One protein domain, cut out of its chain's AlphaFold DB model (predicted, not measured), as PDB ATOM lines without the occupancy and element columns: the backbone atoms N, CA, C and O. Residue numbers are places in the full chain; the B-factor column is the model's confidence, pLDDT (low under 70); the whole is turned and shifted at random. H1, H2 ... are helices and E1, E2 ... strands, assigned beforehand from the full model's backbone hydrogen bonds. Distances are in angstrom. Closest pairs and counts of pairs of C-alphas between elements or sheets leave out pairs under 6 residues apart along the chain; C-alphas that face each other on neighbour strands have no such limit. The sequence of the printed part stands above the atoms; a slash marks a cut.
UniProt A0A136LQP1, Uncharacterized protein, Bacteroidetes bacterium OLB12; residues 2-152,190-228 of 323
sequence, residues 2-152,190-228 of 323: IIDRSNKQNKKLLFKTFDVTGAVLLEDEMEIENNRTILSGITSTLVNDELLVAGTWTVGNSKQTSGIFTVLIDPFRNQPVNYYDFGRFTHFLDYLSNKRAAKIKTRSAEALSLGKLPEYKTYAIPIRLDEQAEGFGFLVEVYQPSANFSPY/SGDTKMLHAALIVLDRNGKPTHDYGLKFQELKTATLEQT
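This is residues 2 to 152 and 190 to 228 of the 323 residues of an uncharacterized protein of Bacteroidetes bacterium OLB12 (UniProt A0A136LQP1). Three antiparallel sheets form a curved stack: the strongly twisted sheet E4 to E7 is in the middle, the longer-stranded sheet E8 to E11 is partly face to face with it, its strands crossed at 45 degrees, and the small sheet E1 to E3 is partly face to face with it too. The helix H1 lies outside the stack, near the end of E7. The printed part has 190 residues with eleven named strands and one named helix, along the chain E1 to E7, H1, E8 to E11, and its class is mostly strand. It is compact, with a radius of gyration of the C-alphas of 16.9 A and spans of 48 by 43 by 38 A.

One strongly twisted sheet runs E8, residues 123 to 132, E9, residues 135 to 144, E10, residues 193 to 204, and E11, residues 209 to 222. N 130 and O 137 are 2.9 A apart, N 138 and O 201 2.8 A, and N 200 and O 213 2.9 A, each within hydrogen-bond range. E11 bends by 92 degrees at residue 219. The next sheet is a meander, each strand the antiparallel neighbour of the one before: E4, residues 36 to 43, E5, residues 51 to 59, E6, residues 67 to 73, and E7, residues 82 to 85. N 56 and O 40, N 53 and O 71, and N 68 and O 84 are each 2.8 A apart. The closest C-alphas of E5 and E8 are those of Gly 55 and Pro 126, 5.7 A. A second meander, E1, residues 2 to 4, E2, residues 12 to 18, and E3, residues 24 to 31, completes a stack of sheets, three face to face in turn; N 2 and O 14 are 3.0 A apart, N 13 and O 30 2.8 A. E2 and E4 are near each other. H1, residues 98 to 113, is only just not on the sheet E4 to E7; the closest C-alphas of E7 and H1 are those of Asp 85 and Ser 108, 7.6 A. In H1 every O i to N i+4 pair is within hydrogen-bond range.

E1 begins at C-alpha 2, (14.803, -14.659, -19.719). E8 measures 26.9 A, E9 30.0 A, E10 32.2 A, E11 29.0 A, E5 25.7 A and H1 22.5 A. E11 ends at C-alpha 222, (20.607, -26.173, 4.571).

The C-alphas farthest apart, of Thr 21 and Lys 99, are 54.4 A apart. Residues 153 to 189 are not printed; C-alphas 152 and 190 are 12.6 A apart across this cut. The link from E7 to H1 is long. Residues 2 to 9, 48, 147 to 152 and 190 to 191 have pLDDT under 70.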
ATOM      1  N   ILE A   2      15.244 -15.921 -20.325       60.41
ATOM      2  CA  ILE A   2      14.803 -14.659 -19.719       60.41
ATOM      3  C   ILE A   2      13.277 -14.715 -19.624       60.41
ATOM      4  O   ILE A   2      12.613 -15.243 -20.510       60.41
ATOM      5  N   ILE A   3      12.708 -14.215 -18.529       58.62
ATOM      6  CA  ILE A   3      11.253 -14.122 -18.369       58.62
ATOM      7  C   ILE A   3      10.894 -12.646 -18.450       58.62
ATOM      8  O   ILE A   3      11.270 -11.886 -17.552       58.62
ATOM      9  N   ASP A   4      10.164 -12.247 -19.491       55.56
ATOM     10  CA  ASP A   4       9.647 -10.885 -19.569       55.56
ATOM     11  C   ASP A   4       8.325 -10.773 -18.794       55.56
ATOM     12  O   ASP A   4       7.375 -11.539 -18.982       55.56
ATOM     13  N   ARG A   5       8.285  -9.803 -17.877       58.81
ATOM     14  CA  ARG A   5       7.127  -9.468 -17.034       58.81
ATOM     15  C   ARG A   5       6.674  -8.019 -17.226       58.81
ATOM     16  O   ARG A   5       5.890  -7.527 -16.414       58.81
ATOM     17  N   SER A   6       7.176  -7.336 -18.256       51.75
ATOM     18  CA  SER A   6       6.901  -5.929 -18.560       51.75
ATOM     19  C   SER A   6       5.399  -5.631 -18.666       51.75
ATOM     20  O   SER A   6       4.943  -4.587 -18.199       51.75
ATOM     21  N   ASN A   7       4.608  -6.582 -19.176       57.59
ATOM     22  CA  ASN A   7       3.160  -6.467 -19.291       57.59
ATOM     23  C   ASN A   7       2.431  -7.554 -18.478       57.59
ATOM     24  O   ASN A   7       2.598  -8.751 -18.707       57.59
ATOM     25  N   LYS A   8       1.568  -7.141 -17.535       60.97
ATOM     26  CA  LYS A   8       0.786  -8.062 -16.683       60.97
ATOM     27  C   LYS A   8      -0.174  -8.958 -17.472       60.97
ATOM     28  O   LYS A   8      -0.557  -9.998 -16.939       60.97
ATOM     29  N   GLN A   9      -0.573  -8.548 -18.678       61.81
ATOM     30  CA  GLN A   9      -1.531  -9.270 -19.522       61.81
ATOM     31  C   GLN A   9      -0.890 -10.072 -20.660       61.81
ATOM     32  O   GLN A   9      -1.578 -10.916 -21.203       61.81
ATOM     33  N   ASN A  10       0.391  -9.858 -20.983       73.62
ATOM     34  CA  ASN A  10       1.091 -10.562 -22.067       73.62
ATOM     35  C   ASN A  10       2.452 -11.042 -21.555       73.62
ATOM     36  O   ASN A  10       3.495 -10.487 -21.903       73.62
ATOM     37  N   LYS A  11       2.437 -12.028 -20.656       87.06
ATOM     38  CA  LYS A  11       3.673 -12.618 -20.133       87.06
ATOM     39  C   LYS A  11       4.271 -13.527 -21.201       87.06
ATOM     40  O   LYS A  11       3.557 -14.341 -21.782       87.06
ATOM     41  N   LYS A  12       5.579 -13.412 -21.421       89.31
ATOM     42  CA  LYS A  12       6.303 -14.222 -22.403       89.31
ATOM     43  C   LYS A  12       7.492 -14.917 -21.763       89.31
ATOM     44  O   LYS A  12       8.178 -14.361 -20.899       89.31
ATOM     45  N   LEU A  13       7.728 -16.145 -22.198       89.69
ATOM     46  CA  LEU A  13       8.981 -16.845 -21.988       89.69
ATOM     47  C   LEU A  13       9.891 -16.513 -23.169       89.69
ATOM     48  O   LEU A  13       9.467 -16.653 -24.309       89.69
ATOM     49  N   LEU A  14      11.113 -16.060 -22.895       90.12
ATOM     50  CA  LEU A  14      12.093 -15.725 -23.921       90.12
ATOM     51  C   LEU A  14      13.250 -16.722 -23.856       90.12
ATOM     52  O   LEU A  14      13.984 -16.810 -22.856       90.12
ATOM     53  N   PHE A  15      13.408 -17.474 -24.935       88.62
ATOM     54  CA  PHE A  15      14.508 -18.401 -25.123       88.62
ATOM     55  C   PHE A  15      15.523 -17.792 -26.089       88.62
ATOM     56  O   PHE A  15      15.160 -17.264 -27.133       88.62
ATOM     57  N   LYS A  16      16.800 -17.817 -25.702       89.94
ATOM     58  CA  LYS A  16      17.903 -17.327 -26.531       89.94
ATOM     59  C   LYS A  16      19.098 -18.250 -26.397       89.94
ATOM     60  O   LYS A  16      19.455 -18.603 -25.269       89.94
ATOM     61  N   THR A  17      19.726 -18.573 -27.519       87.69
ATOM     62  CA  THR A  17      21.050 -19.200 -27.566       87.69
ATOM     63  C   THR A  17      22.072 -18.199 -28.083       87.69
ATOM     64  O   THR A  17      21.741 -17.266 -28.818       87.69
ATOM     65  N   PHE A  18      23.320 -18.382 -27.668       89.75
ATOM     66  CA  PHE A  18      24.413 -17.481 -27.998       89.75
ATOM     67  C   PHE A  18      25.618 -18.289 -28.461       89.75
ATOM     68  O   PHE A  18      25.839 -19.400 -27.976       89.75
ATOM     69  N   ASP A  19      26.395 -17.730 -29.382       89.62
ATOM     70  CA  ASP A  19      27.701 -18.274 -29.730       89.62
ATOM     71  C   ASP A  19      28.767 -17.910 -28.679       89.62
ATOM     72  O   ASP A  19      28.505 -17.235 -27.680       89.62
ATOM     73  N   VAL A  20      30.008 -18.337 -28.924       92.12
ATOM     74  CA  VAL A  20      31.154 -18.062 -28.039       92.12
ATOM     75  C   VAL A  20      31.508 -16.574 -27.921       92.12
ATOM     76  O   VAL A  20      32.229 -16.195 -27.002       92.12
ATOM     77  N   THR A  21      31.025 -15.730 -28.836       94.50
ATOM     78  CA  THR A  21      31.238 -14.274 -28.830       94.50
ATOM     79  C   THR A  21      30.107 -13.516 -28.133       94.50
ATOM     80  O   THR A  21      30.235 -12.319 -27.876       94.50
ATOM     81  N   GLY A  22      29.015 -14.207 -27.788       91.56
ATOM     82  CA  GLY A  22      27.802 -13.612 -27.238       91.56
ATOM     83  C   GLY A  22      26.825 -13.110 -28.303       91.56
ATOM     84  O   GLY A  22      25.866 -12.419 -27.957       91.56
ATOM     85  N   ALA A  23      27.033 -13.439 -29.581       92.19
ATOM     86  CA  ALA A  23      26.061 -13.151 -30.627       92.19
ATOM     87  C   ALA A  23      24.874 -14.118 -30.520       92.19
ATOM     88  O   ALA A  23      25.054 -15.310 -30.272       92.19
ATOM     89  N   VAL A  24      23.654 -13.603 -30.691       91.62
ATOM     90  CA  VAL A  24      22.426 -14.413 -30.644       91.62
ATOM     91  C   VAL A  24      22.384 -15.334 -31.861       91.62
ATOM     92  O   VAL A  24      22.453 -14.860 -32.992       91.62
ATOM     93  N   LEU A  25      22.243 -16.639 -31.623       87.12
ATOM     94  CA  LEU A  25      22.093 -17.649 -32.676       87.12
ATOM     95  C   LEU A  25      20.622 -17.974 -32.952       87.12
ATOM     96  O   LEU A  25      20.238 -18.193 -34.098       87.12
ATOM     97  N   LEU A  26      19.805 -18.002 -31.901       85.81
ATOM     98  CA  LEU A  26      18.380 -18.303 -31.957       85.81
ATOM     99  C   LEU A  26      17.670 -17.496 -30.877       85.81
ATOM    100  O   LEU A  26      18.165 -17.386 -29.754       85.81
ATOM    101  N   GLU A  27      16.516 -16.940 -31.228       89.62
ATOM    102  CA  GLU A  27      15.611 -16.250 -30.318       89.62
ATOM    103  C   GLU A  27      14.193 -16.753 -30.554       89.62
ATOM    104  O   GLU A  27      13.748 -16.828 -31.696       89.62
ATOM    105  N   ASP A  28      13.514 -17.106 -29.467       87.62
ATOM    106  CA  ASP A  28      12.162 -17.639 -29.503       87.62
ATOM    107  C   ASP A  28      11.314 -17.105 -28.352       87.62
ATOM    108  O   ASP A  28      11.805 -16.882 -27.236       87.62
ATOM    109  N   GLU A  29      10.028 -16.926 -28.617       89.75
ATOM    110  CA  GLU A  29       9.062 -16.353 -27.692       89.75
ATOM    111  C   GLU A  29       7.850 -17.266 -27.548       89.75
ATOM    112  O   GLU A  29       7.106 -17.498 -28.497       89.75
ATOM    113  N   MET A  30       7.596 -17.722 -26.322       91.81
ATOM    114  CA  MET A  30       6.428 -18.543 -26.009       91.81
ATOM    115  C   MET A  30       5.469 -17.761 -25.111       91.81
ATOM    116  O   MET A  30       5.875 -17.163 -24.106       91.81
ATOM    117  N   GLU A  31       4.184 -17.766 -25.455       91.56
ATOM    118  CA  GLU A  31       3.151 -17.100 -24.663       91.56
ATOM    119  C   GLU A  31       2.856 -17.864 -23.365       91.56
ATOM    120  O   GLU A  31       2.706 -19.088 -23.343       91.56
ATOM    121  N   ILE A  32       2.748 -17.128 -22.258       92.62
ATOM    122  CA  ILE A  32       2.383 -17.674 -20.948       92.62
ATOM    123  C   ILE A  32       0.914 -17.343 -20.682       92.62
ATOM    124  O   ILE A  32       0.512 -16.182 -20.749       92.62
ATOM    125  N   GLU A  33       0.121 -18.348 -20.297       91.19
ATOM    126  CA  GLU A  33      -1.284 -18.157 -19.923       91.19
ATOM    127  C   GLU A  33      -1.439 -17.080 -18.827       91.19
ATOM    128  O   GLU A  33      -0.753 -17.102 -17.803       91.19
ATOM    129  N   ASN A  34      -2.392 -16.156 -18.997       87.69
ATOM    130  CA  ASN A  34      -2.543 -14.957 -18.152       87.69
ATOM    131  C   ASN A  34      -2.687 -15.232 -16.648       87.69
ATOM    132  O   ASN A  34      -2.221 -14.460 -15.803       87.69
ATOM    133  N   ASN A  35      -3.344 -16.335 -16.298       90.88
ATOM    134  CA  ASN A  35      -3.586 -16.761 -14.920       90.88
ATOM    135  C   ASN A  35      -2.385 -17.501 -14.292       90.88
ATOM    136  O   ASN A  35      -2.423 -17.823 -13.097       90.88
ATOM    137  N   ARG A  36      -1.309 -17.721 -15.056       93.19
ATOM    138  CA  ARG A  36      -0.076 -18.382 -14.625       93.19
ATOM    139  C   ARG A  36       1.107 -17.422 -14.636       93.19
ATOM    140  O   ARG A  36       1.118 -16.373 -15.280       93.19
ATOM    141  N   THR A  37       2.118 -17.782 -13.859       93.38
ATOM    142  CA  THR A  37       3.414 -17.107 -13.826       93.38
ATOM    143  C   THR A  37       4.503 -18.159 -13.739       93.38
ATOM    144  O   THR A  37       4.471 -18.995 -12.837       93.38
ATOM    145  N   ILE A  38       5.482 -18.093 -14.640       93.31
ATOM    146  CA  ILE A  38       6.706 -18.887 -14.541       93.31
ATOM    147  C   ILE A  38       7.593 -18.296 -13.437       93.31
ATOM    148  O   ILE A  38       7.846 -17.084 -13.398       93.31
ATOM    149  N   LEU A  39       8.035 -19.153 -12.518       91.31
ATOM    150  CA  LEU A  39       8.875 -18.776 -11.381       91.31
ATOM    151  C   LEU A  39      10.357 -18.954 -11.698       91.31
ATOM    152  O   LEU A  39      11.141 -18.035 -11.472       91.31
ATOM    153  N   SER A  40      10.715 -20.107 -12.245       90.69
ATOM    154  CA  SER A  40      12.076 -20.470 -12.631       90.69
ATOM    155  C   SER A  40      12.028 -21.605 -13.642       90.69
ATOM    156  O   SER A  40      11.040 -22.335 -13.704       90.69
ATOM    157  N   GLY A  41      13.094 -21.770 -14.411       91.12
ATOM    158  CA  GLY A  41      13.237 -22.865 -15.358       91.12
ATOM    159  C   GLY A  41      14.693 -23.069 -15.738       91.12
ATOM    160  O   GLY A  41      15.540 -22.209 -15.492       91.12
ATOM    161  N   ILE A  42      14.951 -24.238 -16.293       93.06
ATOM    162  CA  ILE A  42      16.247 -24.740 -16.716       93.06
ATOM    163  C   ILE A  42      16.077 -25.407 -18.078       93.06
ATOM    164  O   ILE A  42      14.966 -25.755 -18.481       93.06
ATOM    165  N   THR A  43      17.180 -25.545 -18.795       91.62
ATOM    166  CA  THR A  43      17.209 -26.160 -20.120       91.62
ATOM    167  C   THR A  43      17.882 -27.517 -20.037       91.62
ATOM    168  O   THR A  43      18.731 -27.730 -19.169       91.62
ATOM    169  N   SER A  44      17.500 -28.424 -20.928       89.56
ATOM    170  CA  SER A  44      18.210 -29.679 -21.129       89.56
ATOM    171  C   SER A  44      19.551 -29.432 -21.832       89.56
ATOM    172  O   SER A  44      19.936 -28.286 -22.098       89.56
ATOM    173  N   THR A  45      20.298 -30.506 -22.062       78.69
ATOM    174  CA  THR A  45      21.689 -30.475 -22.503       78.69
ATOM    175  C   THR A  45      21.957 -30.549 -24.009       78.69
ATOM    176  O   THR A  45      23.113 -30.708 -24.317       78.69
ATOM    177  N   LEU A  46      21.046 -30.440 -24.970       77.88
ATOM    178  CA  LEU A  46      21.339 -30.589 -26.418       77.88
ATOM    179  C   LEU A  46      22.316 -31.743 -26.764       77.88
ATOM    180  O   LEU A  46      23.256 -31.586 -27.546       77.88
ATOM    181  N   VAL A  47      22.137 -32.889 -26.104       74.69
ATOM    182  CA  VAL A  47      22.825 -34.143 -26.440       74.69
ATOM    183  C   VAL A  47      22.073 -34.822 -27.583       74.69
ATOM    184  O   VAL A  47      22.696 -35.383 -28.483       74.69
ATOM    185  N   ASN A  48      20.744 -34.728 -27.561       69.88
ATOM    186  CA  ASN A  48      19.870 -35.042 -28.681       69.88
ATOM    187  C   ASN A  48      19.573 -33.773 -29.507       69.88
ATOM    188  O   ASN A  48      19.798 -32.652 -29.052       69.88
ATOM    189  N   ASP A  49      18.991 -33.942 -30.698       75.62
ATOM    190  CA  ASP A  49      18.531 -32.822 -31.544       75.62
ATOM    191  C   ASP A  49      17.344 -32.039 -30.929       75.62
ATOM    192  O   ASP A  49      16.910 -31.021 -31.466       75.62
ATOM    193  N   GLU A  50      16.807 -32.515 -29.803       80.69
ATOM    194  CA  GLU A  50      15.665 -31.954 -29.088       80.69
ATOM    195  C   GLU A  50      16.131 -31.195 -27.840       80.69
ATOM    196  O   GLU A  50      16.822 -31.749 -26.986       80.69
ATOM    197  N   LEU A  51      15.699 -29.940 -27.691       89.00
ATOM    198  CA  LEU A  51      15.967 -29.139 -26.498       89.00
ATOM    199  C   LEU A  51      14.678 -28.914 -25.710       89.00
ATOM    200  O   LEU A  51      13.693 -28.401 -26.240       89.00
ATOM    201  N   LEU A  52      14.699 -29.230 -24.416       93.56
ATOM    202  CA  LEU A  52      13.574 -29.005 -23.518       93.56
ATOM    203  C   LEU A  52      13.863 -27.858 -22.550       93.56
ATOM    204  O   LEU A  52      14.905 -27.812 -21.897       93.56
ATOM    205  N   VAL A  53      12.892 -26.966 -22.385       95.12
ATOM    206  CA  VAL A  53      12.829 -26.029 -21.261       95.12
ATOM    207  C   VAL A  53      11.816 -26.560 -20.258       95.12
ATOM    208  O   VAL A  53      10.644 -26.727 -20.589       95.12
ATOM    209  N   ALA A  54      12.241 -26.792 -19.018       97.06
ATOM    210  CA  ALA A  54      11.349 -27.196 -17.936       97.06
ATOM    211  C   ALA A  54      11.545 -26.322 -16.702       97.06
ATOM    212  O   ALA A  54      12.618 -25.770 -16.454       97.06
ATOM    213  N   GLY A  55      10.505 -26.180 -15.895       97.06
ATOM    214  CA  GLY A  55      10.585 -25.330 -14.720       97.06
ATOM    215  C   GLY A  55       9.349 -25.383 -13.853       97.06
ATOM    216  O   GLY A  55       8.534 -26.294 -13.955       97.06
ATOM    217  N   THR A  56       9.202 -24.387 -12.988       97.50
ATOM    218  CA  THR A  56       8.068 -24.278 -12.071       97.50
ATOM    219  C   THR A  56       7.202 -23.071 -12.398       97.50
ATOM    220  O   THR A  56       7.681 -22.015 -12.825       97.50
ATOM    221  N   TRP A  57       5.898 -23.213 -12.177       96.75
ATOM    222  CA  TRP A  57       4.924 -22.141 -12.366       96.75
ATOM    223  C   TRP A  57       4.007 -22.018 -11.149       96.75
ATOM    224  O   TRP A  57       3.945 -22.893 -10.283       96.75
ATOM    225  N   THR A  58       3.276 -20.911 -11.075       95.81
ATOM    226  CA  THR A  58       2.279 -20.649 -10.037       95.81
ATOM    227  C   THR A  58       1.016 -20.026 -10.610       95.81
ATOM    228  O   THR A  58       1.061 -19.335 -11.629       95.81
ATOM    229  N   VAL A  59      -0.108 -20.224  -9.921       92.69
ATOM    230  CA  VAL A  59      -1.332 -19.447 -10.149       92.69
ATOM    231  C   VAL A  59      -1.163 -18.035  -9.579       92.69
ATOM    232  O   VAL A  59      -0.878 -17.871  -8.383       92.69
ATOM    233  N   GLY A  60      -1.409 -17.011 -10.397       89.12
ATOM    234  CA  GLY A  60      -1.271 -15.609  -9.994       89.12
ATOM    235  C   GLY A  60       0.190 -15.214  -9.757       89.12
ATOM    236  O   GLY A  60       1.042 -15.501 -10.589       89.12
ATOM    237  N   ASN A  61       0.489 -14.554  -8.631       86.56
ATOM    238  CA  ASN A  61       1.817 -13.981  -8.334       86.56
ATOM    239  C   ASN A  61       2.447 -14.524  -7.032       86.56
ATOM    240  O   ASN A  61       3.183 -13.812  -6.351       86.56
ATOM    241  N   SER A  62       2.124 -15.760  -6.635       89.50
ATOM    242  CA  SER A  62       2.703 -16.361  -5.422       89.50
ATOM    243  C   SER A  62       4.192 -16.678  -5.606       89.50
ATOM    244  O   SER A  62       4.634 -16.972  -6.706       89.50
ATOM    245  N   LYS A  63       4.972 -16.689  -4.521       89.62
ATOM    246  CA  LYS A  63       6.331 -17.265  -4.535       89.62
ATOM    247  C   LYS A  63       6.324 -18.794  -4.437       89.62
ATOM    248  O   LYS A  63       7.347 -19.430  -4.653       89.62
ATOM    249  N   GLN A  64       5.181 -19.374  -4.083       94.69
ATOM    250  CA  GLN A  64       4.991 -20.816  -4.035       94.69
ATOM    251  C   GLN A  64       4.563 -21.335  -5.404       94.69
ATOM    252  O   GLN A  64       3.698 -20.758  -6.066       94.69
ATOM    253  N   THR A  65       5.146 -22.459  -5.779       96.19
ATOM    254  CA  THR A  65       4.890 -23.224  -6.994       96.19
ATOM    255  C   THR A  65       3.570 -23.993  -6.895       96.19
ATOM    256  O   THR A  65       3.239 -24.537  -5.841       96.19
ATOM    257  N   SER A  66       2.810 -24.026  -7.987       97.06
ATOM    258  CA  SER A  66       1.594 -24.836  -8.159       97.06
ATOM    259  C   SER A  66       1.854 -26.115  -8.961       97.06
ATOM    260  O   SER A  66       1.049 -27.046  -8.915       97.06
ATOM    261  N   GLY A  67       2.959 -26.157  -9.704       97.75
ATOM    262  CA  GLY A  67       3.289 -27.260 -10.589       97.75
ATOM    263  C   GLY A  67       4.561 -27.022 -11.394       97.75
ATOM    264  O   GLY A  67       5.282 -26.041 -11.164       97.75
ATOM    265  N   ILE A  68       4.784 -27.898 -12.373       98.31
ATOM    266  CA  ILE A  68       5.856 -27.785 -13.364       98.31
ATOM    267  C   ILE A  68       5.322 -27.386 -14.738       98.31
ATOM    268  O   ILE A  68       4.156 -27.637 -15.051       98.31
ATOM    269  N   PHE A  69       6.160 -26.736 -15.538       98.00
ATOM    270  CA  PHE A  69       5.883 -26.483 -16.948       98.00
ATOM    271  C   PHE A  69       6.978 -27.091 -17.817       98.00
ATOM    272  O   PHE A  69       8.109 -27.245 -17.349       98.00
ATOM    273  N   THR A  70       6.639 -27.402 -19.064       97.56
ATOM    274  CA  THR A  70       7.582 -27.876 -20.077       97.56
ATOM    275  C   THR A  70       7.294 -27.222 -21.426       97.56
ATOM    276  O   THR A  70       6.139 -26.938 -21.756       97.56
ATOM    277  N   VAL A  71       8.350 -26.964 -22.192       95.44
ATOM    278  CA  VAL A  71       8.288 -26.486 -23.576       95.44
ATOM    279  C   VAL A  71       9.394 -27.164 -24.363       95.44
ATOM    280  O   VAL A  71      10.561 -27.070 -23.983       95.44
ATOM    281  N   LEU A  72       9.028 -27.848 -25.443       93.00
ATOM    282  CA  LEU A  72       9.989 -28.356 -26.412       93.00
ATOM    283  C   LEU A  72      10.353 -27.220 -27.368       93.00
ATOM    284  O   LEU A  72       9.450 -26.567 -27.892       93.00
ATOM    285  N   ILE A  73      11.646 -26.979 -27.562       90.69
ATOM    286  CA  ILE A  73      12.134 -25.909 -28.424       90.69
ATOM    287  C   ILE A  73      12.221 -26.408 -29.863       90.69
ATOM    288  O   ILE A  73      13.016 -27.291 -30.178       90.69
ATOM    289  N   ASP A  74      11.406 -25.815 -30.729       88.44
ATOM    290  CA  ASP A  74      11.380 -26.050 -32.173       88.44
ATOM    291  C   ASP A  74      10.941 -24.753 -32.880       88.44
ATOM    292  O   ASP A  74       9.736 -24.497 -32.993       88.44
ATOM    293  N   PRO A  75      11.890 -23.941 -33.388       81.88
ATOM    294  CA  PRO A  75      11.603 -22.644 -34.011       81.88
ATOM    295  C   PRO A  75      10.689 -22.713 -35.237       81.88
ATOM    296  O   PRO A  75      10.194 -21.690 -35.708       81.88
ATOM    297  N   PHE A  76      10.491 -23.906 -35.802       85.19
ATOM    298  CA  PHE A  76       9.686 -24.110 -37.001       85.19
ATOM    299  C   PHE A  76       8.250 -24.537 -36.683       85.19
ATOM    300  O   PHE A  76       7.439 -24.704 -37.600       85.19
ATOM    301  N   ARG A  77       7.914 -24.731 -35.402       86.88
ATOM    302  CA  ARG A  77       6.597 -25.189 -34.953       86.88
ATOM    303  C   ARG A  77       6.012 -24.276 -33.885       86.88
ATOM    304  O   ARG A  77       6.683 -23.455 -33.271       86.88
ATOM    305  N   ASN A  78       4.710 -24.443 -33.660       86.69
ATOM    306  CA  ASN A  78       4.062 -23.848 -32.500       86.69
ATOM    307  C   ASN A  78       4.568 -24.542 -31.227       86.69
ATOM    308  O   ASN A  78       4.545 -25.772 -31.156       86.69
ATOM    309  N   GLN A  79       4.973 -23.759 -30.231       90.12
ATOM    310  CA  GLN A  79       5.618 -24.235 -29.004       90.12
ATOM    311  C   GLN A  79       4.745 -23.907 -27.787       90.12
ATOM    312  O   GLN A  79       5.024 -22.962 -27.041       90.12
ATOM    313  N   PRO A  80       3.632 -24.641 -27.592       92.62
ATOM    314  CA  PRO A  80       2.747 -24.393 -26.469       92.62
ATOM    315  C   PRO A  80       3.457 -24.710 -25.153       92.62
ATOM    316  O   PRO A  80       4.083 -25.761 -24.996       92.62
ATOM    317  N   VAL A  81       3.298 -23.819 -24.173       95.62
ATOM    318  CA  VAL A  81       3.760 -24.084 -22.812       95.62
ATOM    319  C   VAL A  81       2.808 -25.067 -22.143       95.62
ATOM    320  O   VAL A  81       1.642 -24.753 -21.906       95.62
ATOM    321  N   ASN A  82       3.307 -26.256 -21.812       96.81
ATOM    322  CA  ASN A  82       2.527 -27.277 -21.126       96.81
ATOM    323  C   ASN A  82       2.620 -27.086 -19.612       96.81
ATOM    324  O   ASN A  82       3.708 -26.882 -19.081       96.81
ATOM    325  N   TYR A  83       1.496 -27.203 -18.902       96.81
ATOM    326  CA  TYR A  83       1.440 -27.028 -17.448       96.81
ATOM    327  C   TYR A  83       0.890 -28.271 -16.746       96.81
ATOM    328  O   TYR A  83      -0.200 -28.756 -17.059       96.81
ATOM    329  N   TYR A  84       1.596 -28.727 -15.713       97.19
ATOM    330  CA  TYR A  84       1.218 -29.877 -14.893       97.19
ATOM    331  C   TYR A  84       1.204 -29.471 -13.423       97.19
ATOM    332  O   TYR A  84       2.218 -29.015 -12.900       97.19
ATOM    333  N   ASP A  85       0.059 -29.586 -12.752       96.88
ATOM    334  CA  ASP A  85      -0.047 -29.321 -11.319       96.88
ATOM    335  C   ASP A  85       0.429 -30.502 -10.475       96.88
ATOM    336  O   ASP A  85       0.344 -31.660 -10.882       96.88
ATOM    337  N   PHE A  86       0.899 -30.210  -9.262       97.50
ATOM    338  CA  PHE A  86       1.502 -31.239  -8.416       97.50
ATOM    339  C   PHE A  86       0.548 -32.344  -7.961       97.50
ATOM    340  O   PHE A  86       0.999 -33.431  -7.613       97.50
ATOM    341  N   GLY A  87      -0.763 -32.086  -7.948       96.44
ATOM    342  CA  GLY A  87      -1.742 -33.088  -7.535       96.44
ATOM    343  C   GLY A  87      -1.919 -34.226  -8.540       96.44
ATOM    344  O   GLY A  87      -2.565 -35.214  -8.202       96.44
ATOM    345  N   ARG A  88      -1.346 -34.109  -9.746       95.06
ATOM    346  CA  ARG A  88      -1.375 -35.148 -10.785       95.06
ATOM    347  C   ARG A  88      -0.291 -36.209 -10.619       95.06
ATOM    348  O   ARG A  88      -0.427 -37.282 -11.193       95.06
ATOM    349  N   PHE A  89       0.769 -35.902  -9.876       97.12
ATOM    350  CA  PHE A  89       1.905 -36.798  -9.691       97.12
ATOM    351  C   PHE A  89       1.632 -37.843  -8.608       97.12
ATOM    352  O   PHE A  89       0.919 -37.591  -7.626       97.12
ATOM    353  N   THR A  90       2.206 -39.027  -8.787       95.56
ATOM    354  CA  THR A  90       2.015 -40.159  -7.887       95.56
ATOM    355  C   THR A  90       2.816 -39.968  -6.607       95.56
ATOM    356  O   THR A  90       2.232 -40.096  -5.529       95.56
ATOM    357  N   HIS A  91       4.083 -39.571  -6.704       96.56
ATOM    358  CA  HIS A  91       5.035 -39.577  -5.593       96.56
ATOM    359  C   HIS A  91       5.465 -38.184  -5.109       96.56
ATOM    360  O   HIS A  91       5.946 -38.045  -3.986       96.56
ATOM    361  N   PHE A  92       5.203 -37.119  -5.874       98.00
ATOM    362  CA  PHE A  92       5.556 -35.738  -5.503       98.00
ATOM    363  C   PHE A  92       5.086 -35.313  -4.094       98.00
ATOM    364  O   PHE A  92       5.691 -34.459  -3.445       98.00
ATOM    365  N   LEU A  93       3.964 -35.863  -3.615       97.75
ATOM    366  CA  LEU A  93       3.351 -35.499  -2.332       97.75
ATOM    367  C   LEU A  93       3.743 -36.427  -1.170       97.75
ATOM    368  O   LEU A  93       3.234 -36.233  -0.063       97.75
ATOM    369  N   ASP A  94       4.654 -37.381  -1.373       96.44
ATOM    370  CA  ASP A  94       4.995 -38.430  -0.394       96.44
ATOM    371  C   ASP A  94       5.691 -37.894   0.866       96.44
ATOM    372  O   ASP A  94       5.765 -38.544   1.913       96.44
ATOM    373  N   TYR A  95       6.161 -36.648   0.827       96.25
ATOM    374  CA  TYR A  95       6.657 -35.965   2.017       96.25
ATOM    375  C   TYR A  95       5.550 -35.572   3.011       96.25
ATOM    376  O   TYR A  95       5.842 -35.312   4.186       96.25
ATOM    377  N   LEU A  96       4.286 -35.544   2.573       96.69
ATOM    378  CA  LEU A  96       3.109 -35.255   3.394       96.69
ATOM    379  C   LEU A  96       2.540 -36.533   4.036       96.69
ATOM    380  O   LEU A  96       2.986 -37.643   3.778       96.69
ATOM    381  N   SER A  97       1.535 -36.389   4.905       97.06
ATOM    382  CA  SER A  97       0.773 -37.548   5.385       97.06
ATOM    383  C   SER A  97      -0.169 -38.073   4.301       97.06
ATOM    384  O   SER A  97      -0.754 -37.275   3.562       97.06
ATOM    385  N   ASN A  98      -0.411 -39.388   4.277       96.94
ATOM    386  CA  ASN A  98      -1.280 -40.047   3.287       96.94
ATOM    387  C   ASN A  98      -2.648 -39.358   3.156       96.94
ATOM    388  O   ASN A  98      -3.109 -39.075   2.055       96.94
ATOM    389  N   LYS A  99      -3.266 -38.981   4.287       97.69
ATOM    390  CA  LYS A  99      -4.547 -38.252   4.313       97.69
ATOM    391  C   LYS A  99      -4.465 -36.884   3.625       97.69
ATOM    392  O   LYS A  99      -5.398 -36.486   2.930       97.69
ATOM    393  N   ARG A 100      -3.377 -36.136   3.844       97.38
ATOM    394  CA  ARG A 100      -3.187 -34.812   3.237       97.38
ATOM    395  C   ARG A 100      -2.879 -34.933   1.748       97.38
ATOM    396  O   ARG A 100      -3.474 -34.188   0.975       97.38
ATOM    397  N   ALA A 101      -2.006 -35.862   1.362       97.75
ATOM    398  CA  ALA A 101      -1.678 -36.136  -0.034       97.75
ATOM    399  C   ALA A 101      -2.930 -36.546  -0.826       97.75
ATOM    400  O   ALA A 101      -3.248 -35.904  -1.822       97.75
ATOM    401  N   ALA A 102      -3.711 -37.511  -0.323       97.75
ATOM    402  CA  ALA A 102      -4.960 -37.945  -0.952       97.75
ATOM    403  C   ALA A 102      -5.946 -36.782  -1.145       97.75
ATOM    404  O   ALA A 102      -6.460 -36.580  -2.240       97.75
ATOM    405  N   LYS A 103      -6.142 -35.949  -0.114       97.44
ATOM    406  CA  LYS A 103      -7.011 -34.764  -0.205       97.44
ATOM    407  C   LYS A 103      -6.554 -33.777  -1.286       97.44
ATOM    408  O   LYS A 103      -7.400 -33.196  -1.959       97.44
ATOM    409  N   ILE A 104      -5.246 -33.555  -1.424       97.69
ATOM    410  CA  ILE A 104      -4.695 -32.678  -2.466       97.69
ATOM    411  C   ILE A 104      -4.954 -33.279  -3.850       97.69
ATOM    412  O   ILE A 104      -5.480 -32.570  -4.701       97.69
ATOM    413  N   LYS A 105      -4.663 -34.572  -4.052       97.00
ATOM    414  CA  LYS A 105      -4.904 -35.268  -5.327       97.00
ATOM    415  C   LYS A 105      -6.375 -35.196  -5.745       97.00
ATOM    416  O   LYS A 105      -6.666 -34.779  -6.862       97.00
ATOM    417  N   THR A 106      -7.305 -35.501  -4.834       96.75
ATOM    418  CA  THR A 106      -8.752 -35.412  -5.100       96.75
ATOM    419  C   THR A 106      -9.169 -33.996  -5.496       96.75
ATOM    420  O   THR A 106      -9.813 -33.816  -6.523       96.75
ATOM    421  N   ARG A 107      -8.747 -32.975  -4.739       95.94
ATOM    422  CA  ARG A 107      -9.087 -31.576  -5.048       95.94
ATOM    423  C   ARG A 107      -8.481 -31.083  -6.357       95.94
ATOM    424  O   ARG A 107      -9.129 -30.325  -7.068       95.94
ATOM    425  N   SER A 108      -7.253 -31.490  -6.672       95.44
ATOM    426  CA  SER A 108      -6.632 -31.197  -7.967       95.44
ATOM    427  C   SER A 108      -7.433 -31.825  -9.107       95.44
ATOM    428  O   SER A 108      -7.758 -31.132 -10.065       95.44
ATOM    429  N   ALA A 109      -7.820 -33.097  -8.983       95.38
ATOM    430  CA  ALA A 109      -8.627 -33.780  -9.994       95.38
ATOM    431  C   ALA A 109     -10.010 -33.125 -10.184       95.38
ATOM    432  O   ALA A 109     -10.435 -32.911 -11.318       95.38
ATOM    433  N   GLU A 110     -10.683 -32.748  -9.092       95.62
ATOM    434  CA  GLU A 110     -11.949 -31.998  -9.124       95.62
ATOM    435  C   GLU A 110     -11.795 -30.608  -9.759       95.62
ATOM    436  O   GLU A 110     -12.648 -30.174 -10.528       95.62
ATOM    437  N   ALA A 111     -10.709 -29.889  -9.463       93.81
ATOM    438  CA  ALA A 111     -10.452 -28.592 -10.082       93.81
ATOM    439  C   ALA A 111     -10.257 -28.736 -11.598       93.81
ATOM    440  O   ALA A 111     -10.882 -28.004 -12.364       93.81
ATOM    441  N   LEU A 112      -9.455 -29.716 -12.027       91.19
ATOM    442  CA  LEU A 112      -9.187 -29.983 -13.438       91.19
ATOM    443  C   LEU A 112     -10.453 -30.376 -14.208       91.19
ATOM    444  O   LEU A 112     -10.668 -29.862 -15.305       91.19
ATOM    445  N   SER A 113     -11.318 -31.225 -13.640       93.88
ATOM    446  CA  SER A 113     -12.571 -31.629 -14.297       93.88
ATOM    447  C   SER A 113     -13.552 -30.466 -14.487       93.88
ATOM    448  O   SER A 113     -14.368 -30.486 -15.404       93.88
ATOM    449  N   LEU A 114     -13.434 -29.423 -13.660       95.38
ATOM    450  CA  LEU A 114     -14.214 -28.187 -13.746       95.38
ATOM    451  C   LEU A 114     -13.518 -27.075 -14.553       95.38
ATOM    452  O   LEU A 114     -14.008 -25.945 -14.559       95.38
ATOM    453  N   GLY A 115     -12.365 -27.343 -15.179       92.31
ATOM    454  CA  GLY A 115     -11.580 -26.329 -15.899       92.31
ATOM    455  C   GLY A 115     -10.983 -25.244 -14.990       92.31
ATOM    456  O   GLY A 115     -10.686 -24.139 -15.444       92.31
ATOM    457  N   LYS A 116     -10.834 -25.529 -13.692       93.38
ATOM    458  CA  LYS A 116     -10.261 -24.630 -12.684       93.38
ATOM    459  C   LYS A 116      -8.787 -24.954 -12.433       93.38
ATOM    460  O   LYS A 116      -8.309 -26.059 -12.667       93.38
ATOM    461  N   LEU A 117      -8.064 -23.965 -11.916       92.06
ATOM    462  CA  LEU A 117      -6.663 -24.107 -11.521       92.06
ATOM    463  C   LEU A 117      -6.524 -24.810 -10.159       92.06
ATOM    464  O   LEU A 117      -7.417 -24.682  -9.318       92.06
ATOM    465  N   PRO A 118      -5.392 -25.489  -9.897       90.19
ATOM    466  CA  PRO A 118      -5.140 -26.145  -8.618       90.19
ATOM    467  C   PRO A 118      -5.033 -25.136  -7.465       90.19
ATOM    468  O   PRO A 118      -4.409 -24.077  -7.581       90.19
ATOM    469  N   GLU A 119      -5.579 -25.507  -6.306       91.88
ATOM    470  CA  GLU A 119      -5.428 -24.726  -5.071       91.88
ATOM    471  C   GLU A 119      -4.062 -24.937  -4.408       91.88
ATOM    472  O   GLU A 119      -3.539 -24.042  -3.740       91.88
ATOM    473  N   TYR A 120      -3.499 -26.140  -4.545       96.44
ATOM    474  CA  TYR A 120      -2.301 -26.531  -3.819       96.44
ATOM    475  C   TYR A 120      -1.071 -25.765  -4.309       96.44
ATOM    476  O   TYR A 120      -0.817 -25.650  -5.510       96.44
ATOM    477  N   LYS A 121      -0.299 -25.246  -3.350       96.00
ATOM    478  CA  LYS A 121       0.975 -24.573  -3.591       96.00
ATOM    479  C   LYS A 121       2.005 -25.003  -2.558       96.00
ATOM    480  O   LYS A 121       1.674 -25.207  -1.389       96.00
ATOM    481  N   THR A 122       3.254 -25.101  -2.985       97.06
ATOM    482  CA  THR A 122       4.400 -25.384  -2.116       97.06
ATOM    483  C   THR A 122       5.643 -24.653  -2.611       97.06
ATOM    484  O   THR A 122       5.664 -24.162  -3.737       97.06
ATOM    485  N   TYR A 123       6.675 -24.520  -1.788       96.31
ATOM    486  CA  TYR A 123       7.953 -23.993  -2.261       96.31
ATOM    487  C   TYR A 123       8.742 -25.136  -2.897       96.31
ATOM    488  O   TYR A 123       9.055 -26.114  -2.223       96.31
ATOM    489  N   ALA A 124       9.021 -25.021  -4.193       96.12
ATOM    490  CA  ALA A 124       9.796 -25.997  -4.938       96.12
ATOM    491  C   ALA A 124      10.749 -25.287  -5.902       96.12
ATOM    492  O   ALA A 124      10.431 -24.202  -6.396       96.12
ATOM    493  N   ILE A 125      11.908 -25.886  -6.156       94.38
ATOM    494  CA  ILE A 125      12.915 -25.366  -7.083       94.38
ATOM    495  C   ILE A 125      13.291 -26.425  -8.122       94.38
ATOM    496  O   ILE A 125      13.488 -27.582  -7.753       94.38
ATOM    497  N   PRO A 126      13.404 -26.053  -9.408       95.81
ATOM    498  CA  PRO A 126      14.035 -26.903 -10.403       95.81
ATOM    499  C   PRO A 126      15.530 -26.987 -10.100       95.81
ATOM    500  O   PRO A 126      16.171 -25.967  -9.850       95.81
ATOM    501  N   ILE A 127      16.066 -28.201 -10.116       94.44
ATOM    502  CA  ILE A 127      17.457 -28.477  -9.763       94.44
ATOM    503  C   ILE A 127      18.255 -28.898 -10.986       94.44
ATOM    504  O   ILE A 127      19.296 -28.317 -11.279       94.44
ATOM    505  N   ARG A 128      17.765 -29.914 -11.699       93.75
ATOM    506  CA  ARG A 128      18.481 -30.529 -12.813       93.75
ATOM    507  C   ARG A 128      17.498 -31.054 -13.844       93.75
ATOM    508  O   ARG A 128      16.456 -31.595 -13.483       93.75
ATOM    509  N   LEU A 129      17.854 -30.891 -15.110       94.44
ATOM    510  CA  LEU A 129      17.173 -31.476 -16.252       94.44
ATOM    511  C   LEU A 129      18.224 -32.229 -17.061       94.44
ATOM    512  O   LEU A 129      19.214 -31.631 -17.470       94.44
ATOM    513  N   ASP A 130      18.030 -33.530 -17.220       91.38
ATOM    514  CA  ASP A 130      19.003 -34.434 -17.832       91.38
ATOM    515  C   ASP A 130      18.365 -35.160 -19.013       91.38
ATOM    516  O   ASP A 130      17.238 -35.649 -18.901       91.38
ATOM    517  N   GLU A 131      19.069 -35.209 -20.141       91.38
ATOM    518  CA  GLU A 131      18.599 -35.884 -21.353       91.38
ATOM    519  C   GLU A 131      18.863 -37.382 -21.287       91.38
ATOM    520  O   GLU A 131      19.917 -37.830 -20.842       91.38
ATOM    521  N   GLN A 132      17.894 -38.157 -21.758       85.44
ATOM    522  CA  GLN A 132      17.925 -39.611 -21.827       85.44
ATOM    523  C   GLN A 132      17.497 -40.057 -23.230       85.44
ATOM    524  O   GLN A 132      16.842 -39.317 -23.961       85.44
ATOM    525  N   ALA A 133      17.826 -41.292 -23.619       83.81
ATOM    526  CA  ALA A 133      17.457 -41.815 -24.942       83.81
ATOM    527  C   ALA A 133      15.931 -41.808 -25.193       83.81
ATOM    528  O   ALA A 133      15.476 -41.649 -26.325       83.81
ATOM    529  N   GLU A 134      15.133 -41.952 -24.134       85.25
ATOM    530  CA  GLU A 134      13.666 -42.017 -24.208       85.25
ATOM    531  C   GLU A 134      12.961 -40.721 -23.764       85.25
ATOM    532  O   GLU A 134      11.731 -40.667 -23.735       85.25
ATOM    533  N   GLY A 135      13.711 -39.659 -23.447       92.38
ATOM    534  CA  GLY A 135      13.147 -38.386 -22.997       92.38
ATOM    535  C   GLY A 135      14.037 -37.676 -21.984       92.38
ATOM    536  O   GLY A 135      15.220 -37.469 -22.236       92.38
ATOM    537  N   PHE A 136      13.478 -37.281 -20.838       94.81
ATOM    538  CA  PHE A 136      14.176 -36.425 -19.876       94.81
ATOM    539  C   PHE A 136      13.893 -36.803 -18.419       94.81
ATOM    540  O   PHE A 136      12.787 -37.209 -18.061       94.81
ATOM    541  N   GLY A 137      14.884 -36.587 -17.555       95.44
ATOM    542  CA  GLY A 137      14.727 -36.595 -16.104       95.44
ATOM    543  C   GLY A 137      14.738 -35.180 -15.543       95.44
ATOM    544  O   GLY A 137      15.734 -34.473 -15.683       95.44
ATOM    545  N   PHE A 138      13.655 -34.767 -14.885       97.75
ATOM    546  CA  PHE A 138      13.524 -33.437 -14.296       97.75
ATOM    547  C   PHE A 138      13.441 -33.501 -12.768       97.75
ATOM    548  O   PHE A 138      12.423 -33.896 -12.197       97.75
ATOM    549  N   LEU A 139      14.519 -33.094 -12.100       98.12
ATOM    550  CA  LEU A 139      14.627 -33.068 -10.645       98.12
ATOM    551  C   LEU A 139      14.130 -31.736 -10.080       98.12
ATOM    552  O   LEU A 139      14.625 -30.659 -10.431       98.12
ATOM    553  N   VAL A 140      13.194 -31.832  -9.140       98.19
ATOM    554  CA  VAL A 140      12.619 -30.715  -8.395       98.19
ATOM    555  C   VAL A 140      12.757 -30.982  -6.898       98.19
ATOM    556  O   VAL A 140      12.379 -32.047  -6.414       98.19
ATOM    557  N   GLU A 141      13.244 -30.003  -6.138       97.94
ATOM    558  CA  GLU A 141      13.350 -30.105  -4.679       97.94
ATOM    559  C   GLU A 141      12.324 -29.214  -3.982       97.94
ATOM    560  O   GLU A 141      12.170 -28.035  -4.301       97.94
ATOM    561  N   VAL A 142      11.622 -29.779  -3.001       97.75
ATOM    562  CA  VAL A 142      10.654 -29.082  -2.155       97.75
ATOM    563  C   VAL A 142      11.338 -28.629  -0.878       97.75
ATOM    564  O   VAL A 142      12.000 -29.415  -0.195       97.75
ATOM    565  N   TYR A 143      11.096 -27.381  -0.496       95.50
ATOM    566  CA  TYR A 143      11.671 -26.787   0.700       95.50
ATOM    567  C   TYR A 143      10.641 -25.998   1.507       95.50
ATOM    568  O   TYR A 143       9.512 -25.758   1.086       95.50
ATOM    569  N   GLN A 144      11.028 -25.593   2.708       92.44
ATOM    570  CA  GLN A 144      10.287 -24.674   3.550       92.44
ATOM    571  C   GLN A 144      11.253 -23.583   4.024       92.44
ATOM    572  O   GLN A 144      12.159 -23.880   4.811       92.44
ATOM    573  N   PRO A 145      11.083 -22.331   3.557       86.94
ATOM    574  CA  PRO A 145      11.946 -21.235   3.971       86.94
ATOM    575  C   PRO A 145      11.727 -20.914   5.453       86.94
ATOM    576  O   PRO A 145      10.600 -20.975   5.956       86.94
ATOM    577  N   SER A 146      12.799 -20.535   6.143       78.19
ATOM    578  CA  SER A 146      12.694 -19.880   7.449       78.19
ATOM    579  C   SER A 146      12.199 -18.436   7.290       78.19
ATOM    580  O   SER A 146      12.275 -17.847   6.210       78.19
ATOM    581  N   ALA A 147      11.701 -17.832   8.373       59.91
ATOM    582  CA  ALA A 147      11.203 -16.451   8.355       59.91
ATOM    583  C   ALA A 147      12.269 -15.409   7.943       59.91
ATOM    584  O   ALA A 147      11.907 -14.334   7.474       59.91
ATOM    585  N   ASN A 148      13.560 -15.750   8.059       54.16
ATOM    586  CA  ASN A 148      14.700 -14.889   7.722       54.16
ATOM    587  C   ASN A 148      15.439 -15.343   6.447       54.16
ATOM    588  O   ASN A 148      16.597 -14.984   6.237       54.16
ATOM    589  N   PHE A 149      14.802 -16.163   5.608       45.44
ATOM    590  CA  PHE A 149      15.425 -16.727   4.413       45.44
ATOM    591  C   PHE A 149      15.556 -15.702   3.269       45.44
ATOM    592  O   PHE A 149      14.563 -15.104   2.842       45.44
ATOM    593  N   SER A 150      16.770 -15.546   2.720       46.34
ATOM    594  CA  SER A 150      17.030 -14.785   1.489       46.34
ATOM    595  C   SER A 150      17.122 -15.737   0.282       46.34
ATOM    596  O   SER A 150      18.049 -16.539   0.216       46.34
ATOM    597  N   PRO A 151      16.201 -15.663  -0.697       39.41
ATOM    598  CA  PRO A 151      16.126 -16.598  -1.825       39.41
ATOM    599  C   PRO A 151      17.134 -16.345  -2.961       39.41
ATOM    600  O   PRO A 151      17.022 -16.987  -4.001       39.41
ATOM    601  N   TYR A 152      18.081 -15.412  -2.814       41.66
ATOM    602  CA  TYR A 152      19.048 -15.079  -3.866       41.66
ATOM    603  C   TYR A 152      20.431 -15.677  -3.563       41.66
ATOM    604  O   TYR A 152      21.104 -15.188  -2.658       41.66
ATOM    605  N   SER A 190      21.880 -16.756   9.654       53.94
ATOM    606  CA  SER A 190      21.171 -17.093   8.416       53.94
ATOM    607  C   SER A 190      20.172 -18.198   8.744       53.94
ATOM    608  O   SER A 190      20.551 -19.220   9.313       53.94
ATOM    609  N   GLY A 191      18.886 -17.956   8.499       60.31
ATOM    610  CA  GLY A 191      17.865 -18.905   8.912       60.31
ATOM    611  C   GLY A 191      17.914 -20.141   8.021       60.31
ATOM    612  O   GLY A 191      17.639 -20.031   6.827       60.31
ATOM    613  N   ASP A 192      18.191 -21.306   8.604       76.69
ATOM    614  CA  ASP A 192      18.231 -22.577   7.878       76.69
ATOM    615  C   ASP A 192      16.952 -22.821   7.069       76.69
ATOM    616  O   ASP A 192      15.830 -22.634   7.550       76.69
ATOM    617  N   THR A 193      17.112 -23.298   5.842       86.69
ATOM    618  CA  THR A 193      16.011 -23.783   5.016       86.69
ATOM    619  C   THR A 193      15.794 -25.257   5.274       86.69
ATOM    620  O   THR A 193      16.728 -26.053   5.216       86.69
ATOM    621  N   LYS A 194      14.548 -25.644   5.549       92.06
ATOM    622  CA  LYS A 194      14.208 -27.053   5.714       92.06
ATOM    623  C   LYS A 194      13.907 -27.658   4.351       92.06
ATOM    624  O   LYS A 194      12.894 -27.322   3.744       92.06
ATOM    625  N   MET A 195      14.744 -28.578   3.904       94.00
ATOM    626  CA  MET A 195      14.504 -29.364   2.702       94.00
ATOM    627  C   MET A 195      13.556 -30.517   3.059       94.00
ATOM    628  O   MET A 195      13.708 -31.165   4.098       94.00
ATOM    629  N   LEU A 196      12.532 -30.746   2.236       96.44
ATOM    630  CA  LEU A 196      11.441 -31.682   2.534       96.44
ATOM    631  C   LEU A 196      11.425 -32.909   1.624       96.44
ATOM    632  O   LEU A 196      11.078 -34.002   2.082       96.44
ATOM    633  N   HIS A 197      11.737 -32.732   0.341       97.50
ATOM    634  CA  HIS A 197      11.519 -33.766  -0.663       97.50
ATOM    635  C   HIS A 197      12.338 -33.523  -1.927       97.50
ATOM    636  O   HIS A 197      12.468 -32.376  -2.347       97.50
ATOM    637  N   ALA A 198      12.777 -34.601  -2.565       98.00
ATOM    638  CA  ALA A 198      13.176 -34.627  -3.963       98.00
ATOM    639  C   ALA A 198      12.099 -35.340  -4.779       98.00
ATOM    640  O   ALA A 198      11.695 -36.444  -4.418       98.00
ATOM    641  N   ALA A 199      11.672 -34.722  -5.874       98.00
ATOM    642  CA  ALA A 199      10.799 -35.324  -6.864       98.00
ATOM    643  C   ALA A 199      11.533 -35.395  -8.205       98.00
ATOM    644  O   ALA A 199      11.911 -34.361  -8.761       98.00
ATOM    645  N   LEU A 200      11.731 -36.606  -8.719       97.69
ATOM    646  CA  LEU A 200      12.251 -36.838 -10.062       97.69
ATOM    647  C   LEU A 200      11.076 -37.129 -10.988       97.69
ATOM    648  O   LEU A 200      10.423 -38.157 -10.853       97.69
ATOM    649  N   ILE A 201      10.814 -36.227 -11.924       97.56
ATOM    650  CA  ILE A 201       9.730 -36.350 -12.894       97.56
ATOM    651  C   ILE A 201      10.334 -36.848 -14.203       97.56
ATOM    652  O   ILE A 201      11.215 -36.194 -14.762       97.56
ATOM    653  N   VAL A 202       9.865 -37.994 -14.688       95.94
ATOM    654  CA  VAL A 202      10.279 -38.546 -15.979       95.94
ATOM    655  C   VAL A 202       9.350 -38.013 -17.058       95.94
ATOM    656  O   VAL A 202       8.123 -38.046 -16.918       95.94
ATOM    657  N   LEU A 203       9.947 -37.474 -18.112       95.88
ATOM    658  CA  LEU A 203       9.266 -36.862 -19.241       95.88
ATOM    659  C   LEU A 203       9.583 -37.666 -20.503       95.88
ATOM    660  O   LEU A 203      10.723 -38.089 -20.684       95.88
ATOM    661  N   ASP A 204       8.602 -37.840 -21.384       94.75
ATOM    662  CA  ASP A 204       8.842 -38.362 -22.730       94.75
ATOM    663  C   ASP A 204       9.592 -37.338 -23.608       94.75
ATOM    664  O   ASP A 204       9.839 -36.199 -23.201       94.75
ATOM    665  N   ARG A 205       9.929 -37.724 -24.844       92.31
ATOM    666  CA  ARG A 205      10.584 -36.848 -25.837       92.31
ATOM    667  C   ARG A 205       9.816 -35.554 -26.147       92.31
ATOM    668  O   ARG A 205      10.407 -34.552 -26.519       92.31
ATOM    669  N   ASN A 206       8.502 -35.530 -25.921       92.38
ATOM    670  CA  ASN A 206       7.678 -34.332 -26.104       92.38
ATOM    671  C   ASN A 206       7.596 -33.468 -24.832       92.38
ATOM    672  O   ASN A 206       6.833 -32.500 -24.785       92.38
ATOM    673  N   GLY A 207       8.330 -33.823 -23.773       93.94
ATOM    674  CA  GLY A 207       8.299 -33.127 -22.493       93.94
ATOM    675  C   GLY A 207       7.036 -33.399 -21.673       93.94
ATOM    676  O   GLY A 207       6.723 -32.617 -20.771       93.94
ATOM    677  N   LYS A 208       6.282 -34.464 -21.967       96.31
ATOM    678  CA  LYS A 208       5.087 -34.843 -21.206       96.31
ATOM    679  C   LYS A 208       5.465 -35.812 -20.079       96.31
ATOM    680  O   LYS A 208       6.126 -36.810 -20.346       96.31
ATOM    681  N   PRO A 209       4.999 -35.592 -18.836       96.81
ATOM    682  CA  PRO A 209       5.250 -36.521 -17.744       96.81
ATOM    683  C   PRO A 209       4.651 -37.905 -17.983       96.81
ATOM    684  O   PRO A 209       3.468 -38.019 -18.324       96.81
ATOM    685  N   THR A 210       5.459 -38.936 -17.746       95.06
ATOM    686  CA  THR A 210       5.064 -40.349 -17.810       95.06
ATOM    687  C   THR A 210       4.873 -40.933 -16.413       95.06
ATOM    688  O   THR A 210       3.852 -41.560 -16.143       95.06
ATOM    689  N   HIS A 211       5.824 -40.686 -15.515       93.56
ATOM    690  CA  HIS A 211       5.826 -41.134 -14.122       93.56
ATOM    691  C   HIS A 211       6.787 -40.269 -13.293       93.56
ATOM    692  O   HIS A 211       7.571 -39.486 -13.833       93.56
ATOM    693  N   ASP A 212       6.716 -40.383 -11.970       95.94
ATOM    694  CA  ASP A 212       7.567 -39.642 -11.044       95.94
ATOM    695  C   ASP A 212       8.040 -40.516  -9.884       95.94
ATOM    696  O   ASP A 212       7.378 -41.477  -9.512       95.94
ATOM    697  N   TYR A 213       9.175 -40.154  -9.296       96.75
ATOM    698  CA  TYR A 213       9.729 -40.771  -8.095       96.75
ATOM    699  C   TYR A 213       9.851 -39.728  -6.993       96.75
ATOM    700  O   TYR A 213      10.168 -38.567  -7.260       96.75
ATOM    701  N   GLY A 214       9.641 -40.149  -5.746       95.69
ATOM    702  CA  GLY A 214       9.667 -39.266  -4.587       95.69
ATOM    703  C   GLY A 214      10.595 -39.774  -3.491       95.69
ATOM    704  O   GLY A 214      10.423 -40.877  -2.981       95.69
ATOM    705  N   LEU A 215      11.535 -38.937  -3.053       96.62
ATOM    706  CA  LEU A 215      12.423 -39.222  -1.926       96.62
ATOM    707  C   LEU A 215      12.260 -38.166  -0.833       96.62
ATOM    708  O   LEU A 215      12.617 -36.999  -0.977       96.62
ATOM    709  N   LYS A 216      11.670 -38.571   0.291       96.31
ATOM    710  CA  LYS A 216      11.442 -37.698   1.448       96.31
ATOM    711  C   LYS A 216      12.736 -37.438   2.217       96.31
ATOM    712  O   LYS A 216      13.383 -38.371   2.692       96.31
ATOM    713  N   PHE A 217      13.037 -36.165   2.454       94.25
ATOM    714  CA  PHE A 217      14.148 -35.761   3.306       94.25
ATOM    715  C   PHE A 217      13.733 -35.805   4.782       94.25
ATOM    716  O   PHE A 217      12.725 -35.221   5.190       94.25
ATOM    717  N   GLN A 218      14.503 -36.512   5.610       85.44
ATOM    718  CA  GLN A 218      14.252 -36.588   7.049       85.44
ATOM    719  C   GLN A 218      15.044 -35.510   7.785       85.44
ATOM    720  O   GLN A 218      16.213 -35.702   8.102       85.44
ATOM    721  N   GLU A 219      14.389 -34.386   8.087       84.25
ATOM    722  CA  GLU A 219      14.973 -33.279   8.864       84.25
ATOM    723  C   GLU A 219      16.278 -32.732   8.265       84.25
ATOM    724  O   GLU A 219      17.246 -32.487   8.980       84.25
ATOM    725  N   LEU A 220      16.309 -32.546   6.945       89.38
ATOM    726  CA  LEU A 220      17.444 -31.929   6.267       89.38
ATOM    727  C   LEU A 220      17.318 -30.404   6.331       89.38
ATOM    728  O   LEU A 220      16.291 -29.838   5.946       89.38
ATOM    729  N   LYS A 221      18.360 -29.746   6.835       88.81
ATOM    730  CA  LYS A 221      18.469 -28.291   6.908       88.81
ATOM    731  C   LYS A 221      19.684 -27.831   6.123       88.81
ATOM    732  O   LYS A 221      20.746 -28.433   6.238       88.81
ATOM    733  N   THR A 222      19.526 -26.761   5.359       82.25
ATOM    734  CA  THR A 222      20.607 -26.173   4.571       82.25
ATOM    735  C   THR A 222      20.682 -24.670   4.796       82.25
ATOM    736  O   THR A 222      19.665 -23.993   4.949       82.25
ATOM    737  N   ALA A 223      21.899 -24.127   4.805       77.50
ATOM    738  CA  ALA A 223      22.110 -22.684   4.903       77.50
ATOM    739  C   ALA A 223      21.719 -21.949   3.602       77.50
ATOM    740  O   ALA A 223      21.371 -20.768   3.636       77.50
ATOM    741  N   THR A 224      21.762 -22.653   2.467       78.50
ATOM    742  CA  THR A 224      21.468 -22.158   1.114       78.50
ATOM    743  C   THR A 224      20.545 -23.130   0.367       78.50
ATOM    744  O   THR A 224      20.399 -24.291   0.750       78.50
ATOM    745  N   LEU A 225      19.903 -22.664  -0.710       83.19
ATOM    746  CA  LEU A 225      19.142 -23.512  -1.643       83.19
ATOM    747  C   LEU A 225      20.064 -24.106  -2.714       83.19
ATOM    748  O   LEU A 225      19.896 -23.870  -3.908       83.19
ATOM    749  N   GLU A 226      21.079 -24.833  -2.265       84.69
ATOM    750  CA  GLU A 226      21.896 -25.670  -3.137       84.69
ATOM    751  C   GLU A 226      21.234 -27.032  -3.338       84.69
ATOM    752  O   GLU A 226      20.484 -27.501  -2.484       84.69
ATOM    753  N   GLN A 227      21.540 -27.681  -4.461       90.19
ATOM    754  CA  GLN A 227      21.076 -29.034  -4.756       90.19
ATOM    755  C   GLN A 227      21.489 -30.007  -3.640       90.19
ATOM    756  O   GLN A 227      22.681 -30.157  -3.338       90.19
ATOM    757  N   THR A 228      20.505 -30.698  -3.066       93.12
ATOM    758  CA  THR A 228      20.689 -31.622  -1.934       93.12
ATOM    759  C   THR A 228      20.592 -33.094  -2.308       93.12
ATOM    760  O   THR A 228      21.131 -33.951  -1.605       93.12
TER     761      THR A 228